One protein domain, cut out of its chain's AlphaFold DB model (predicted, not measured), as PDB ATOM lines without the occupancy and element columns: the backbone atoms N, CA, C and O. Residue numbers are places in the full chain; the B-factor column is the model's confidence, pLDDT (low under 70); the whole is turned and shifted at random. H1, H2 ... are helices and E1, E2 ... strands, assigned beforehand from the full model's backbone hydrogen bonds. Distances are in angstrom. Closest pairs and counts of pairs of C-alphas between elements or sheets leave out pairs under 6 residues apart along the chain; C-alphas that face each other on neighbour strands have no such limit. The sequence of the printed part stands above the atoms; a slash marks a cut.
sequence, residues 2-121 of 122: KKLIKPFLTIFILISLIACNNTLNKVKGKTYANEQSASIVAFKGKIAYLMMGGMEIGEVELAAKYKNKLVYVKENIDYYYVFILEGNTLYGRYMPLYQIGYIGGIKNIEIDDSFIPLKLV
ATOM      1  N   LYS A   2     116.590 128.728 253.726       50.69
ATOM      2  CA  LYS A   2     116.659 128.760 252.240       50.69
ATOM      3  C   LYS A   2     116.968 130.131 251.593       50.69
ATOM      4  O   LYS A   2     117.408 130.166 250.449       50.69
ATOM      5  N   LYS A   3     116.761 131.256 252.296       55.09
ATOM      6  CA  LYS A   3     116.956 132.616 251.736       55.09
ATOM      7  C   LYS A   3     118.425 133.054 251.608       55.09
ATOM      8  O   LYS A   3     118.710 133.903 250.775       55.09
ATOM      9  N   LEU A   4     119.345 132.453 252.368       56.41
ATOM     10  CA  LEU A   4     120.780 132.791 252.339       56.41
ATOM     11  C   LEU A   4     121.583 131.949 251.334       56.41
ATOM     12  O   LEU A   4     122.651 132.363 250.909       56.41
ATOM     13  N   ILE A   5     121.061 130.803 250.886       61.34
ATOM     14  CA  ILE A   5     121.786 129.898 249.974       61.34
ATOM     15  C   ILE A   5     121.913 130.507 248.567       61.34
ATOM     16  O   ILE A   5     122.959 130.388 247.935       61.34
ATOM     17  N   LYS A   6     120.873 131.209 248.090       60.50
ATOM     18  CA  LYS A   6     120.876 131.869 246.771       60.50
ATOM     19  C   LYS A   6     122.006 132.901 246.608       60.50
ATOM     20  O   LYS A   6     122.759 132.750 245.652       60.50
ATOM     21  N   PRO A   7     122.179 133.905 247.491       66.94
ATOM     22  CA  PRO A   7     123.258 134.881 247.328       66.94
ATOM     23  C   PRO A   7     124.655 134.254 247.457       66.94
ATOM     24  O   PRO A   7     125.545 134.624 246.696       66.94
ATOM     25  N   PHE A   8     124.841 133.262 248.336       67.75
ATOM     26  CA  PHE A   8     126.115 132.540 248.456       67.75
ATOM     27  C   PHE A   8     126.490 131.786 247.174       67.75
ATOM     28  O   PHE A   8     127.636 131.862 246.735       67.75
ATOM     29  N   LEU A   9     125.527 131.110 246.539       74.94
ATOM     30  CA  LEU A   9     125.764 130.399 245.282       74.94
ATOM     31  C   LEU A   9     126.121 131.369 244.146       74.94
ATOM     32  O   LEU A   9     127.052 131.109 243.390       74.94
ATOM     33  N   THR A  10     125.443 132.518 244.056       74.19
ATOM     34  CA  THR A  10     125.741 133.545 243.044       74.19
ATOM     35  C   THR A  10     127.136 134.141 243.228       74.19
ATOM     36  O   THR A  10     127.866 134.296 242.253       74.19
ATOM     37  N   ILE A  11     127.537 134.431 244.472       76.50
ATOM     38  CA  ILE A  11     128.883 134.928 244.792       76.50
ATOM     39  C   ILE A  11     129.940 133.879 244.432       76.50
ATOM     40  O   ILE A  11     130.940 134.209 243.798       76.50
ATOM     41  N   PHE A  12     129.702 132.609 244.766       74.25
ATOM     42  CA  PHE A  12     130.610 131.515 244.426       74.25
ATOM     43  C   PHE A  12     130.777 131.346 242.907       74.25
ATOM     44  O   PHE A  12     131.902 131.217 242.424       74.25
ATOM     45  N   ILE A  13     129.680 131.413 242.143       75.94
ATOM     46  CA  ILE A  13     129.710 131.369 240.672       75.94
ATOM     47  C   ILE A  13     130.479 132.570 240.117       75.94
ATOM     48  O   ILE A  13     131.323 132.393 239.243       75.94
ATOM     49  N   LEU A  14     130.243 133.777 240.641       69.69
ATOM     50  CA  LEU A  14     130.915 134.996 240.191       69.69
ATOM     51  C   LEU A  14     132.430 134.930 240.438       69.69
ATOM     52  O   LEU A  14     133.212 135.201 239.529       69.69
ATOM     53  N   ILE A  15     132.854 134.503 241.632       70.12
ATOM     54  CA  ILE A  15     134.271 134.312 241.976       70.12
ATOM     55  C   ILE A  15     134.898 133.233 241.087       70.12
ATOM     56  O   ILE A  15     135.999 133.426 240.575       70.12
ATOM     57  N   SER A  16     134.189 132.129 240.850       60.38
ATOM     58  CA  SER A  16     134.653 131.049 239.971       60.38
ATOM     59  C   SER A  16     134.795 131.512 238.519       60.38
ATOM     60  O   SER A  16     135.773 131.159 237.858       60.38
ATOM     61  N   LEU A  17     133.881 132.358 238.030       60.91
ATOM     62  CA  LEU A  17     133.969 132.979 236.707       60.91
ATOM     63  C   LEU A  17     135.167 133.927 236.611       60.91
ATOM     64  O   LEU A  17     135.907 133.873 235.632       60.91
ATOM     65  N   ILE A  18     135.383 134.770 237.626       63.25
ATOM     66  CA  ILE A  18     136.521 135.700 237.693       63.25
ATOM     67  C   ILE A  18     137.843 134.921 237.736       63.25
ATOM     68  O   ILE A  18     138.793 135.266 237.028       63.25
ATOM     69  N   ALA A  19     137.897 133.831 238.506       60.91
ATOM     70  CA  ALA A  19     139.050 132.943 238.568       60.91
ATOM     71  C   ALA A  19     139.292 132.226 237.227       60.91
ATOM     72  O   ALA A  19     140.435 132.180 236.769       60.91
ATOM     73  N   CYS A  20     138.248 131.736 236.549       57.62
ATOM     74  CA  CYS A  20     138.362 131.152 235.203       57.62
ATOM     75  C   CYS A  20     138.795 132.181 234.150       57.62
ATOM     76  O   CYS A  20     139.513 131.843 233.210       57.62
ATOM     77  N   ASN A  21     138.400 133.447 234.305       63.00
ATOM     78  CA  ASN A  21     138.778 134.509 233.376       63.00
ATOM     79  C   ASN A  21     140.162 135.113 233.636       63.00
ATOM     80  O   ASN A  21     140.606 135.958 232.857       63.00
ATOM     81  N   ASN A  22     140.880 134.668 234.669       76.12
ATOM     82  CA  ASN A  22     142.243 135.117 234.909       76.12
ATOM     83  C   ASN A  22     143.181 134.606 233.803       76.12
ATOM     84  O   ASN A  22     143.341 133.399 233.623       76.12
ATOM     85  N   THR A  23     143.850 135.522 233.098       76.69
ATOM     86  CA  THR A  23     144.819 135.215 232.032       76.69
ATOM     87  C   THR A  23     145.864 134.181 232.458       76.69
ATOM     88  O   THR A  23     146.197 133.305 231.670       76.69
ATOM     89  N   LEU A  24     146.314 134.207 233.720       84.31
ATOM     90  CA  LEU A  24     147.268 133.221 234.249       84.31
ATOM     91  C   LEU A  24     146.718 131.791 234.245       84.31
ATOM     92  O   LEU A  24     147.426 130.854 233.885       84.31
ATOM     93  N   ASN A  25     145.445 131.621 234.602       81.69
ATOM     94  CA  ASN A  25     144.792 130.316 234.560       81.69
ATOM     95  C   ASN A  25     144.565 129.865 233.114       81.69
ATOM     96  O   ASN A  25     144.692 128.682 232.822       81.69
ATOM     97  N   LYS A  26     144.305 130.807 232.197       83.06
ATOM     98  CA  LYS A  26     144.132 130.512 230.767       83.06
ATOM     99  C   LYS A  26     145.397 130.009 230.087       83.06
ATOM    100  O   LYS A  26     145.270 129.352 229.055       83.06
ATOM    101  N   VAL A  27     146.581 130.343 230.598       87.12
ATOM    102  CA  VAL A  27     147.850 129.881 230.015       87.12
ATOM    103  C   VAL A  27     148.526 128.765 230.775       87.12
ATOM    104  O   VAL A  27     149.417 128.136 230.224       87.12
ATOM    105  N   LYS A  28     148.090 128.454 231.996       90.19
ATOM    106  CA  LYS A  28     148.621 127.312 232.741       90.19
ATOM    107  C   LYS A  28     148.493 126.019 231.919       90.19
ATOM    108  O   LYS A  28     147.409 125.687 231.450       90.19
ATOM    109  N   GLY A  29     149.603 125.300 231.773       91.38
ATOM    110  CA  GLY A  29     149.706 124.057 231.005       91.38
ATOM    111  C   GLY A  29     149.844 124.246 229.493       91.38
ATOM    112  O   GLY A  29     149.905 123.252 228.781       91.38
ATOM    113  N   LYS A  30     149.883 125.486 228.988       93.25
ATOM    114  CA  LYS A  30     150.045 125.760 227.555       93.25
ATOM    115  C   LYS A  30     151.507 125.942 227.177       93.25
ATOM    116  O   LYS A  30     152.282 126.526 227.935       93.25
ATOM    117  N   THR A  31     151.819 125.530 225.954       94.88
ATOM    118  CA  THR A  31     153.135 125.693 225.342       94.88
ATOM    119  C   THR A  31     153.020 126.543 224.087       94.88
ATOM    120  O   THR A  31     152.131 126.335 223.265       94.88
ATOM    121  N   TYR A  32     153.914 127.510 223.940       94.62
ATOM    122  CA  TYR A  32     154.011 128.382 222.778       94.62
ATOM    123  C   TYR A  32     155.350 128.137 222.109       94.62
ATOM    124  O   TYR A  32     156.354 128.021 222.806       94.62
ATOM    125  N   ALA A  33     155.377 128.071 220.783       93.44
ATOM    126  CA  ALA A  33     156.604 127.819 220.046       93.44
ATOM    127  C   ALA A  33     156.695 128.652 218.765       93.44
ATOM    128  O   ALA A  33     155.691 129.095 218.198       93.44
ATOM    129  N   ASN A  34     157.929 128.848 218.321       92.75
ATOM    130  CA  ASN A  34     158.273 129.287 216.982       92.75
ATOM    131  C   ASN A  34     159.461 128.443 216.509       92.75
ATOM    132  O   ASN A  34     160.564 128.550 217.047       92.75
ATOM    133  N   GLU A  35     159.213 127.589 215.516       88.62
ATOM    134  CA  GLU A  35     160.218 126.670 214.974       88.62
ATOM    135  C   GLU A  35     161.347 127.412 214.254       88.62
ATOM    136  O   GLU A  35     162.509 127.051 214.409       88.62
ATOM    137  N   GLN A  36     161.029 128.490 213.528       89.81
ATOM    138  CA  GLN A  36     162.017 129.260 212.764       89.81
ATOM    139  C   GLN A  36     163.059 129.909 213.674       89.81
ATOM    140  O   GLN A  36     164.230 129.986 213.318       89.81
ATOM    141  N   SER A  37     162.638 130.362 214.855       86.00
ATOM    142  CA  SER A  37     163.536 130.960 215.840       86.00
ATOM    143  C   SER A  37     164.026 129.969 216.896       86.00
ATOM    144  O   SER A  37     164.651 130.407 217.858       86.00
ATOM    145  N   ALA A  38     163.688 128.677 216.789       89.56
ATOM    146  CA  ALA A  38     163.946 127.666 217.818       89.56
ATOM    147  C   ALA A  38     163.573 128.141 219.244       89.56
ATOM    148  O   ALA A  38     164.329 127.960 220.200       89.56
ATOM    149  N   SER A  39     162.422 128.807 219.383       91.00
ATOM    150  CA  SER A  39     161.965 129.374 220.658       91.00
ATOM    151  C   SER A  39     160.748 128.621 221.169       91.00
ATOM    152  O   SER A  39     159.806 128.374 220.415       91.00
ATOM    153  N   ILE A  40     160.734 128.296 222.460       92.19
ATOM    154  CA  ILE A  40     159.633 127.585 223.110       92.19
ATOM    155  C   ILE A  40     159.424 128.092 224.533       92.19
ATOM    156  O   ILE A  40     160.370 128.403 225.255       92.19
ATOM    157  N   VAL A  41     158.161 128.178 224.940       93.69
ATOM    158  CA  VAL A  41     157.758 128.622 226.272       93.69
ATOM    159  C   VAL A  41     156.648 127.738 226.802       93.69
ATOM    160  O   VAL A  41     155.573 127.672 226.208       93.69
ATOM    161  N   ALA A  42     156.886 127.103 227.947       94.31
ATOM    162  CA  ALA A  42     155.913 126.264 228.635       94.31
ATOM    163  C   ALA A  42     155.450 126.930 229.939       94.31
ATOM    164  O   ALA A  42     156.250 127.205 230.835       94.31
ATOM    165  N   PHE A  43     154.148 127.182 230.069       92.62
ATOM    166  CA  PHE A  43     153.580 127.877 231.223       92.62
ATOM    167  C   PHE A  43     153.137 126.910 232.323       92.62
ATOM    168  O   PHE A  43     152.246 126.084 232.134       92.62
ATOM    169  N   LYS A  44     153.653 127.103 233.540       90.62
ATOM    170  CA  LYS A  44     153.172 126.461 234.779       90.62
ATOM    171  C   LYS A  44     152.229 127.375 235.588       90.62
ATOM    172  O   LYS A  44     151.807 127.028 236.690       90.62
ATOM    173  N   GLY A  45     151.859 128.534 235.036       83.44
ATOM    174  CA  GLY A  45     151.012 129.551 235.665       83.44
ATOM    175  C   GLY A  45     151.790 130.851 235.857       83.44
ATOM    176  O   GLY A  45     152.112 131.528 234.883       83.44
ATOM    177  N   LYS A  46     152.113 131.198 237.111       88.25
ATOM    178  CA  LYS A  46     153.002 132.337 237.414       88.25
ATOM    179  C   LYS A  46     154.450 132.102 236.979       88.25
ATOM    180  O   LYS A  46     155.174 133.068 236.794       88.25
ATOM    181  N   ILE A  47     154.835 130.843 236.809       92.38
ATOM    182  CA  ILE A  47     156.155 130.433 236.340       92.38
ATOM    183  C   ILE A  47     156.027 129.976 234.888       92.38
ATOM    184  O   ILE A  47     155.049 129.310 234.525       92.38
ATOM    185  N   ALA A  48     157.017 130.317 234.075       92.81
ATOM    186  CA  ALA A  48     157.202 129.818 232.726       92.81
ATOM    187  C   ALA A  48     158.623 129.270 232.575       92.81
ATOM    188  O   ALA A  48     159.560 129.799 233.168       92.81
ATOM    189  N   TYR A  49     158.778 128.213 231.789       94.12
ATOM    190  CA  TYR A  49     160.081 127.723 231.358       94.12
ATOM    191  C   TYR A  49     160.337 128.219 229.940       94.12
ATOM    192  O   TYR A  49     159.470 128.045 229.077       94.12
ATOM    193  N   LEU A  50     161.482 128.864 229.725       91.06
ATOM    194  CA  LEU A  50     161.779 129.596 228.498       91.06
ATOM    195  C   LEU A  50     163.006 129.015 227.791       91.06
ATOM    196  O   LEU A  50     164.040 128.749 228.405       91.06
ATOM    197  N   MET A  51     162.895 128.896 226.474       90.56
ATOM    198  CA  MET A  51     164.003 128.695 225.551       90.56
ATOM    199  C   MET A  51     163.834 129.659 224.374       90.56
ATOM    200  O   MET A  51     162.727 129.857 223.865       90.56
ATOM    201  N   MET A  52     164.931 130.274 223.945       87.44
ATOM    202  CA  MET A  52     164.941 131.246 222.851       87.44
ATOM    203  C   MET A  52     166.178 131.039 221.993       87.44
ATOM    204  O   MET A  52     167.279 130.948 222.532       87.44
ATOM    205  N   GLY A  53     166.011 130.946 220.672       86.19
ATOM    206  CA  GLY A  53     167.154 130.714 219.784       86.19
ATOM    207  C   GLY A  53     167.861 129.380 220.043       86.19
ATOM    208  O   GLY A  53     169.071 129.297 219.873       86.19
ATOM    209  N   GLY A  54     167.146 128.361 220.533       86.38
ATOM    210  CA  GLY A  54     167.719 127.070 220.927       86.38
ATOM    211  C   GLY A  54     168.501 127.080 222.248       86.38
ATOM    212  O   GLY A  54     169.012 126.038 222.649       86.38
ATOM    213  N   MET A  55     168.585 128.218 222.947       88.38
ATOM    214  CA  MET A  55     169.235 128.324 224.254       88.38
ATOM    215  C   MET A  55     168.219 128.144 225.383       88.38
ATOM    216  O   MET A  55     167.197 128.834 225.426       88.38
ATOM    217  N   GLU A  56     168.519 127.245 226.319       90.94
ATOM    218  CA  GLU A  56     167.765 127.097 227.562       90.94
ATOM    219  C   GLU A  56     168.012 128.302 228.481       90.94
ATOM    220  O   GLU A  56     169.131 128.544 228.927       90.94
ATOM    221  N   ILE A  57     166.951 129.059 228.771       90.00
ATOM    222  CA  ILE A  57     166.982 130.205 229.697       90.00
ATOM    223  C   ILE A  57     166.582 129.751 231.111       90.00
ATOM    224  O   ILE A  57     167.015 130.329 232.112       90.00
ATOM    225  N   GLY A  58     165.748 128.711 231.195       90.69
ATOM    226  CA  GLY A  58     165.275 128.120 232.442       90.69
ATOM    227  C   GLY A  58     163.958 128.714 232.941       90.69
ATOM    228  O   GLY A  58     163.148 129.243 232.173       90.69
ATOM    229  N   GLU A  59     163.718 128.578 234.247       93.25
ATOM    230  CA  GLU A  59     162.489 129.054 234.884       93.25
ATOM    231  C   GLU A  59     162.513 130.567 235.147       93.25
ATOM    232  O   GLU A  59     163.506 131.153 235.606       93.25
ATOM    233  N   VAL A  60     161.370 131.189 234.854       91.81
ATOM    234  CA  VAL A  60     161.142 132.631 234.925       91.81
ATOM    235  C   VAL A  60     159.778 132.903 235.544       91.81
ATOM    236  O   VAL A  60     158.772 132.294 235.168       91.81
ATOM    237  N   GLU A  61     159.735 133.833 236.492       92.31
ATOM    238  CA  GLU A  61     158.497 134.262 237.139       92.31
ATOM    239  C   GLU A  61     157.860 135.450 236.401       92.31
ATOM    240  O   GLU A  61     158.524 136.251 235.740       92.31
ATOM    241  N   LEU A  62     156.535 135.553 236.503       92.38
ATOM    242  CA  LEU A  62     155.765 136.698 236.040       92.38
ATOM    243  C   LEU A  62     156.242 137.983 236.735       92.38
ATOM    244  O   LEU A  62     155.977 138.189 237.917       92.38
ATOM    245  N   ALA A  63     156.851 138.883 235.969       91.75
ATOM    246  CA  ALA A  63     157.348 140.163 236.458       91.75
ATOM    247  C   ALA A  63     156.239 141.222 236.558       91.75
ATOM    248  O   ALA A  63     156.228 142.036 237.480       91.75
ATOM    249  N   ALA A  64     155.290 141.226 235.615       89.94
ATOM    250  CA  ALA A  64     154.182 142.176 235.633       89.94
ATOM    251  C   ALA A  64     152.918 141.628 234.964       89.94
ATOM    252  O   ALA A  64     152.963 140.864 233.999       89.94
ATOM    253  N   LYS A  65     151.762 142.089 235.452       88.81
ATOM    254  CA  LYS A  65     150.466 141.938 234.787       88.81
ATOM    255  C   LYS A  65     149.896 143.322 234.526       88.81
ATOM    256  O   LYS A  65     149.660 144.074 235.469       88.81
ATOM    257  N   TYR A  66     149.635 143.640 233.264       82.62
ATOM    258  CA  TYR A  66     149.065 144.925 232.880       82.62
ATOM    259  C   TYR A  66     147.963 144.725 231.845       82.62
ATOM    260  O   TYR A  66     148.203 144.189 230.766       82.62
ATOM    261  N   LYS A  67     146.735 145.135 232.182       80.44
ATOM    262  CA  LYS A  67     145.534 144.876 231.369       80.44
ATOM    263  C   LYS A  67     145.417 143.374 231.031       80.44
ATOM    264  O   LYS A  67     145.297 142.542 231.930       80.44
ATOM    265  N   ASN A  68     145.453 143.027 229.748       78.94
ATOM    266  CA  ASN A  68     145.416 141.674 229.191       78.94
ATOM    267  C   ASN A  68     146.813 141.076 228.925       78.94
ATOM    268  O   ASN A  68     146.883 139.971 228.389       78.94
ATOM    269  N   LYS A  69     147.894 141.773 229.301       87.31
ATOM    270  CA  LYS A  69     149.281 141.358 229.070       87.31
ATOM    271  C   LYS A  69     149.890 140.700 230.307       87.31
ATOM    272  O   LYS A  69     149.723 141.192 231.431       87.31
ATOM    273  N   LEU A  70     150.614 139.604 230.096       90.62
ATOM    274  CA  LEU A  70     151.491 138.993 231.097       90.62
ATOM    275  C   LEU A  70     152.936 139.163 230.639       90.62
ATOM    276  O   LEU A  70     153.260 138.778 229.518       90.62
ATOM    277  N   VAL A  71     153.782 139.731 231.491       91.69
ATOM    278  CA  VAL A  71     155.180 140.027 231.172       91.69
ATOM    279  C   VAL A  71     156.085 139.175 232.052       91.69
ATOM    280  O   VAL A  71     156.009 139.244 233.280       91.69
ATOM    281  N   TYR A  72     156.934 138.379 231.415       92.62
ATOM    282  CA  TYR A  72     157.934 137.517 232.033       92.62
ATOM    283  C   TYR A  72     159.309 138.054 231.662       92.62
ATOM    284  O   TYR A  72     159.557 138.373 230.498       92.62
ATOM    285  N   VAL A  73     160.182 138.185 232.656       90.88
ATOM    286  CA  VAL A  73     161.498 138.793 232.472       90.88
ATOM    287  C   VAL A  73     162.543 137.963 233.196       90.88
ATOM    288  O   VAL A  73     162.382 137.665 234.378       90.88
ATOM    289  N   LYS A  74     163.623 137.615 232.495       91.75
ATOM    290  CA  LYS A  74     164.817 137.010 233.090       91.75
ATOM    291  C   LYS A  74     166.017 137.893 232.815       91.75
ATOM    292  O   LYS A  74     166.319 138.175 231.659       91.75
ATOM    293  N   GLU A  75     166.677 138.323 233.876       90.19
ATOM    294  CA  GLU A  75     167.923 139.075 233.777       90.19
ATOM    295  C   GLU A  75     169.086 138.162 233.380       90.19
ATOM    296  O   GLU A  75     169.188 137.026 233.851       90.19
ATOM    297  N   ASN A  76     169.949 138.682 232.517       89.00
ATOM    298  CA  ASN A  76     171.279 138.180 232.198       89.00
ATOM    299  C   ASN A  76     172.277 139.347 232.357       89.00
ATOM    300  O   ASN A  76     171.859 140.480 232.578       89.00
ATOM    301  N   ILE A  77     173.578 139.083 232.219       87.50
ATOM    302  CA  ILE A  77     174.660 140.046 232.492       87.50
ATOM    303  C   ILE A  77     174.446 141.386 231.766       87.50
ATOM    304  O   ILE A  77     174.588 142.433 232.388       87.50
ATOM    305  N   ASP A  78     174.041 141.356 230.491       89.44
ATOM    306  CA  ASP A  78     173.953 142.566 229.654       89.44
ATOM    307  C   ASP A  78     172.543 142.876 229.125       89.44
ATOM    308  O   ASP A  78     172.302 143.907 228.485       89.44
ATOM    309  N   TYR A  79     171.577 141.988 229.360       90.94
ATOM    310  CA  TYR A  79     170.241 142.105 228.784       90.94
ATOM    311  C   TYR A  79     169.196 141.326 229.574       90.94
ATOM    312  O   TYR A  79     169.487 140.394 230.317       90.94
ATOM    313  N   TYR A  80     167.942 141.684 229.340       91.12
ATOM    314  CA  TYR A  80     166.773 140.939 229.751       91.12
ATOM    315  C   TYR A  80     166.270 140.064 228.608       91.12
ATOM    316  O   TYR A  80     166.110 140.523 227.475       91.12
ATOM    317  N   TYR A  81     165.937 138.821 228.926       91.44
ATOM    318  CA  TYR A  81     165.000 138.048 228.128       91.44
ATOM    319  C   TYR A  81     163.590 138.492 228.498       91.44
ATOM    320  O   TYR A  81     163.166 138.315 229.643       91.44
ATOM    321  N   VAL A  82     162.873 139.079 227.546       91.81
ATOM    322  CA  VAL A  82     161.531 139.622 227.755       91.81
ATOM    323  C   VAL A  82     160.537 138.804 226.955       91.81
ATOM    324  O   VAL A  82     160.667 138.678 225.738       91.81
ATOM    325  N   PHE A  83     159.508 138.302 227.634       92.12
ATOM    326  CA  PHE A  83     158.396 137.609 227.005       92.12
ATOM    327  C   PHE A  83     157.071 138.239 227.412       92.12
ATOM    328  O   PHE A  83     156.770 138.377 228.598       92.12
ATOM    329  N   ILE A  84     156.263 138.604 226.423       92.75
ATOM    330  CA  ILE A  84     154.970 139.254 226.612       92.75
ATOM    331  C   ILE A  84     153.899 138.371 226.004       92.75
ATOM    332  O   ILE A  84     153.842 138.180 224.793       92.75
ATOM    333  N   LEU A  85     153.029 137.831 226.845       91.06
ATOM    334  CA  LEU A  85     151.816 137.189 226.379       91.06
ATOM    335  C   LEU A  85     150.736 138.255 226.212       91.06
ATOM    336  O   LEU A  85     150.320 138.865 227.200       91.06
ATOM    337  N   GLU A  86     150.231 138.412 224.993       88.94
ATOM    338  CA  GLU A  86     149.087 139.267 224.689       88.94
ATOM    339  C   GLU A  86     148.039 138.478 223.891       88.94
ATOM    340  O   GLU A  86     148.260 138.039 222.761       88.94
ATOM    341  N   GLY A  87     146.872 138.258 224.506       84.06
ATOM    342  CA  GLY A  87     145.830 137.413 223.921       84.06
ATOM    343  C   GLY A  87     146.265 135.945 223.835       84.06
ATOM    344  O   GLY A  87     146.457 135.302 224.865       84.06
ATOM    345  N   ASN A  88     146.387 135.427 222.609       84.06
ATOM    346  CA  ASN A  88     146.792 134.044 222.306       84.06
ATOM    347  C   ASN A  88     148.174 133.953 221.640       84.06
ATOM    348  O   ASN A  88     148.540 132.888 221.143       84.06
ATOM    349  N   THR A  89     148.915 135.056 221.595       86.81
ATOM    350  CA  THR A  89     150.261 135.088 221.029       86.81
ATOM    351  C   THR A  89     151.225 135.470 222.132       86.81
ATOM    352  O   THR A  89     150.970 136.382 222.924       86.81
ATOM    353  N   LEU A  90     152.325 134.737 222.202       92.50
ATOM    354  CA  LEU A  90     153.442 135.080 223.056       92.50
ATOM    355  C   LEU A  90     154.495 135.762 222.195       92.50
ATOM    356  O   LEU A  90     154.763 135.311 221.096       92.50
ATOM    357  N   TYR A  91     155.096 136.829 222.680       93.25
ATOM    358  CA  TYR A  91     156.134 137.566 221.975       93.25
ATOM    359  C   TYR A  91     157.408 137.501 222.800       93.25
ATOM    360  O   TYR A  91     157.337 137.697 224.008       93.25
ATOM    361  N   GLY A  92     158.553 137.215 222.184       91.94
ATOM    362  CA  GLY A  92     159.848 137.137 222.862       91.94
ATOM    363  C   GLY A  92     160.885 138.047 222.215       91.94
ATOM    364  O   GLY A  92     160.951 138.123 220.988       91.94
ATOM    365  N   ARG A  93     161.712 138.719 223.018       91.62
ATOM    366  CA  ARG A  93     162.900 139.442 222.540       91.62
ATOM    367  C   ARG A  93     163.996 139.499 223.598       91.62
ATOM    368  O   ARG A  93     163.736 139.368 224.795       91.62
ATOM    369  N   TYR A  94     165.198 139.814 223.138       90.56
ATOM    370  CA  TYR A  94     166.273 140.319 223.984       90.56
ATOM    371  C   TYR A  94     166.135 141.838 224.112       90.56
ATOM    372  O   TYR A  94     165.827 142.525 223.131       90.56
ATOM    373  N   MET A  95     166.356 142.373 225.310       91.69
ATOM    374  CA  MET A  95     166.302 143.811 225.553       91.69
ATOM    375  C   MET A  95     167.461 144.245 226.462       91.69
ATOM    376  O   MET A  95     167.527 143.777 227.595       91.69
ATOM    377  N   PRO A  96     168.383 145.114 226.010       91.44
ATOM    378  CA  PRO A  96     169.473 145.622 226.845       91.44
ATOM    379  C   PRO A  96     168.981 146.242 228.160       91.44
ATOM    380  O   PRO A  96     167.941 146.906 228.175       91.44
ATOM    381  N   LEU A  97     169.746 146.087 229.250       87.94
ATOM    382  CA  LEU A  97     169.322 146.522 230.594       87.94
ATOM    383  C   LEU A  97     168.899 148.003 230.638       87.94
ATOM    384  O   LEU A  97     167.864 148.348 231.211       87.94
ATOM    385  N   TYR A  98     169.656 148.879 229.966       89.50
ATOM    386  CA  TYR A  98     169.393 150.323 229.947       89.50
ATOM    387  C   TYR A  98     168.056 150.691 229.283       89.50
ATOM    388  O   TYR A  98     167.470 151.721 229.624       89.50
ATOM    389  N   GLN A  99     167.543 149.865 228.363       90.69
ATOM    390  CA  GLN A  99     166.291 150.154 227.663       90.69
ATOM    391  C   GLN A  99     165.087 150.063 228.603       90.69
ATOM    392  O   GLN A  99     164.193 150.897 228.494       90.69
ATOM    393  N   ILE A 100     165.075 149.122 229.564       86.44
ATOM    394  CA  ILE A 100     164.001 149.047 230.576       86.44
ATOM    395  C   ILE A 100     163.958 150.334 231.406       86.44
ATOM    396  O   ILE A 100     162.875 150.854 231.677       86.44
ATOM    397  N   GLY A 101     165.126 150.851 231.796       85.94
ATOM    398  CA  GLY A 101     165.228 152.117 232.522       85.94
ATOM    399  C   GLY A 101     164.704 153.294 231.700       85.94
ATOM    400  O   GLY A 101     163.886 154.068 232.192       85.94
ATOM    401  N   TYR A 102     165.113 153.383 230.431       90.38
ATOM    402  CA  TYR A 102     164.733 154.472 229.528       90.38
ATOM    403  C   TYR A 102     163.217 154.569 229.295       90.38
ATOM    404  O   TYR A 102     162.661 155.663 229.308       90.38
ATOM    405  N   ILE A 103     162.527 153.433 229.155       90.94
ATOM    406  CA  ILE A 103     161.064 153.399 228.974       90.94
ATOM    407  C   ILE A 103     160.282 153.510 230.298       90.94
ATOM    408  O   ILE A 103     159.055 153.425 230.308       90.94
ATOM    409  N   GLY A 104     160.958 153.674 231.441       89.75
ATOM    410  CA  GLY A 104     160.310 153.828 232.748       89.75
ATOM    411  C   GLY A 104     159.796 152.524 233.379       89.75
ATOM    412  O   GLY A 104     158.887 152.561 234.214       89.75
ATOM    413  N   GLY A 105     160.368 151.375 233.000       88.69
ATOM    414  CA  GLY A 105     160.156 150.078 233.649       88.69
ATOM    415  C   GLY A 105     159.353 149.045 232.846       88.69
ATOM    416  O   GLY A 105     158.720 149.343 231.837       88.69
ATOM    417  N   ILE A 106     159.337 147.802 233.349       87.94
ATOM    418  CA  ILE A 106     158.781 146.600 232.681       87.94
ATOM    419  C   ILE A 106     157.306 146.751 232.269       87.94
ATOM    420  O   ILE A 106     156.873 146.202 231.259       87.94
ATOM    421  N   LYS A 107     156.516 147.512 233.033       85.31
ATOM    422  CA  LYS A 107     155.088 147.744 232.752       85.31
ATOM    423  C   LYS A 107     154.830 148.557 231.474       85.31
ATOM    424  O   LYS A 107     153.705 148.530 230.982       85.31
ATOM    425  N   ASN A 108     155.840 149.271 230.978       88.69
ATOM    426  CA  ASN A 108     155.749 150.146 229.810       88.69
ATOM    427  C   ASN A 108     156.319 149.490 228.541       88.69
ATOM    428  O   ASN A 108     156.466 150.168 227.531       88.69
ATOM    429  N   ILE A 109     156.679 148.201 228.579       88.88
ATOM    430  CA  ILE A 109     157.177 147.513 227.386       88.88
ATOM    431  C   ILE A 109     156.023 147.320 226.395       88.88
ATOM    432  O   ILE A 109     155.003 146.700 226.714       88.88
ATOM    433  N   GLU A 110     156.211 147.825 225.179       88.75
ATOM    434  CA  GLU A 110     155.303 147.653 224.048       88.75
ATOM    435  C   GLU A 110     155.883 146.651 223.047       88.75
ATOM    436  O   GLU A 110     157.098 146.505 222.934       88.75
ATOM    437  N   ILE A 111     155.006 145.917 222.357       87.94
ATOM    438  CA  ILE A 111     155.414 144.968 221.318       87.94
ATOM    439  C   ILE A 111     155.602 145.756 220.022       87.94
ATOM    440  O   ILE A 111     154.665 146.403 219.559       87.94
ATOM    441  N   ASP A 112     156.799 145.672 219.457       89.06
ATOM    442  CA  ASP A 112     157.185 146.222 218.157       89.06
ATOM    443  C   ASP A 112     157.625 145.092 217.201       89.06
ATOM    444  O   ASP A 112     157.616 143.911 217.563       89.06
ATOM    445  N   ASP A 113     158.049 145.453 215.990       87.81
ATOM    446  CA  ASP A 113     158.447 144.503 214.941       87.81
ATOM    447  C   ASP A 113     159.697 143.669 215.284       87.81
ATOM    448  O   ASP A 113     159.985 142.677 214.615       87.81
ATOM    449  N   SER A 114     160.447 144.038 216.328       88.12
ATOM    450  CA  SER A 114     161.619 143.276 216.775       88.12
ATOM    451  C   SER A 114     161.265 142.097 217.687       88.12
ATOM    452  O   SER A 114     162.124 141.265 217.990       88.12
ATOM    453  N   PHE A 115     160.010 141.998 218.133       91.50
ATOM    454  CA  PHE A 115     159.545 140.848 218.893       91.50
ATOM    455  C   PHE A 115     159.281 139.643 217.994       91.50
ATOM    456  O   PHE A 115     158.563 139.709 217.000       91.50
ATOM    457  N   ILE A 116     159.771 138.489 218.431       91.56
ATOM    458  CA  ILE A 116     159.521 137.212 217.777       91.56
ATOM    459  C   ILE A 116     158.173 136.670 218.272       91.56
ATOM    460  O   ILE A 116     158.038 136.413 219.472       91.56
ATOM    461  N   PRO A 117     157.173 136.459 217.398       93.44
ATOM    462  CA  PRO A 117     155.909 135.860 217.798       93.44
ATOM    463  C   PRO A 117     156.041 134.335 217.925       93.44
ATOM    464  O   PRO A 117     156.490 133.650 217.009       93.44
ATOM    465  N   LEU A 118     155.591 133.792 219.048       92.75
ATOM    466  CA  LEU A 118     155.418 132.378 219.348       92.75
ATOM    467  C   LEU A 118     153.918 132.075 219.398       92.75
ATOM    468  O   LEU A 118     153.135 132.744 220.083       92.75
ATOM    469  N   LYS A 119     153.508 131.039 218.668       91.19
ATOM    470  CA  LYS A 119     152.106 130.626 218.568       91.19
ATOM    471  C   LYS A 119     151.830 129.478 219.524       91.19
ATOM    472  O   LYS A 119     152.710 128.670 219.805       91.19
ATOM    473  N   LEU A 120     150.597 129.415 220.015       92.44
ATOM    474  CA  LEU A 120     150.131 128.301 220.832       92.44
ATOM    475  C   LEU A 120     150.276 126.986 220.053       92.44
ATOM    476  O   LEU A 120     149.721 126.854 218.960       92.44
ATOM    477  N   VAL A 121     150.994 126.027 220.632       90.06
ATOM    478  CA  VAL A 121     151.062 124.649 220.138       90.06
ATOM    479  C   VAL A 121     149.765 123.951 220.551       90.06
ATOM    480  O   VAL A 121     149.339 124.082 221.701       90.06
TER     481      VAL A 121
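Overview. This is residues 2 to 121 of the 122 residues of an uncharacterized protein of Brachyspira aalborgi (UniProt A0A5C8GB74). A closed barrel of eight antiparallel strands has one long helix, H1, sticking out from it like a handle, and residues 2 to 21 stand free. The short helix H2 sits outside the barrel at the end nearest to H1; on the side of E6, H3 follows E7, and a long link then leads to E8, which closes the ring between E7 and E1. The printed part has 120 residues, with three named helices and eight named strands in the order H1 H2 E1 E2 E3 E4 E5 E6 E7 H3 E8; the class is mixed, helices and strands. The whole is loose, with a radius of gyration of the C-alphas of 17.3 A, and elongated, spanning 63 by 32 by 24 A.

Arrangement. H1, residues 2 to 20, is not on the barrel, with 0 pairs of C-alphas within 10 A. H2, residues 23 to 27, is close to H1 but not clearly touching it; their closest C-alphas, those of Cys 20 and Lys 26, are 7.3 A apart. H2 is on the barrel and lies outside it, over none of the strands, at a height over the sheet of 7.7 A. E1, residues 31 to 34, and E2, residues 39 to 43, form a hairpin with N 32 and O 41 at 2.8 A. E3, residues 47 to 52, forms a hairpin with E2, with N 40 and O 51 at 2.9 A. E4, residues 55 to 66, bends by 71 degrees at residue 59; its pairing is staggered, with E3 over residues 55 to 61 and with E5, residues 69 to 75, over residues 62 to 66. N 48 and O 60 of E3 and E4 are 2.9 A apart, and N 71 and O 64 of E5 and E4 are 2.9 A apart. E6, residues 79 to 86, forms a hairpin with E5, with N 72 and O 83 at 2.8 A, and another with E7, residues 89 to 96, with N 84 and O 91 at 2.8 A. E1 to E7 are a meander, each strand the antiparallel neighbour of the one before. H3, residues 97 to 102, is on the barrel; the closest C-alphas of E6 and H3, those of Tyr 79 and Leu 97, are 4.9 A apart. E8, residues 116 to 120, has E7 on one side, with N 118 and O 90 at 2.7 A, and E1 on the other side, with N 33 and O 119 at 2.9 A. Every O i to N i+4 pair is within hydrogen-bond range in H2, against 13 of 15 in H1 and 1 of 2 in H3.

Along the chain. H1 begins at C-alpha 2, (116.659, 128.760, 252.240), and is 27.7 A long. E4, the longest strand by residues, measures 27.5 A from C-alpha 55 at (169.235, 128.324, 224.254) to C-alpha 66. E5, E6 and E7 measure 19.4, 21.7 and 22.7 A. E8 ends at C-alpha 120, (150.131, 128.301, 220.832).

Size, cuts and confidence. The two C-alphas farthest apart are those of Lys 2 and Asp 78, at 63.1 A. Without residues 2 to 21, the body of 100 residues spans 33 by 30 by 24 A, with a radius of gyration of 12.3 A. The printed part has no cut. The link from H3 to E8, residues 103 to 115, is long; the other links are tight. The mean pLDDT of the printed part is 85.4, and residues 2 to 8, residue 14 and residues 16 to 21 are under 70.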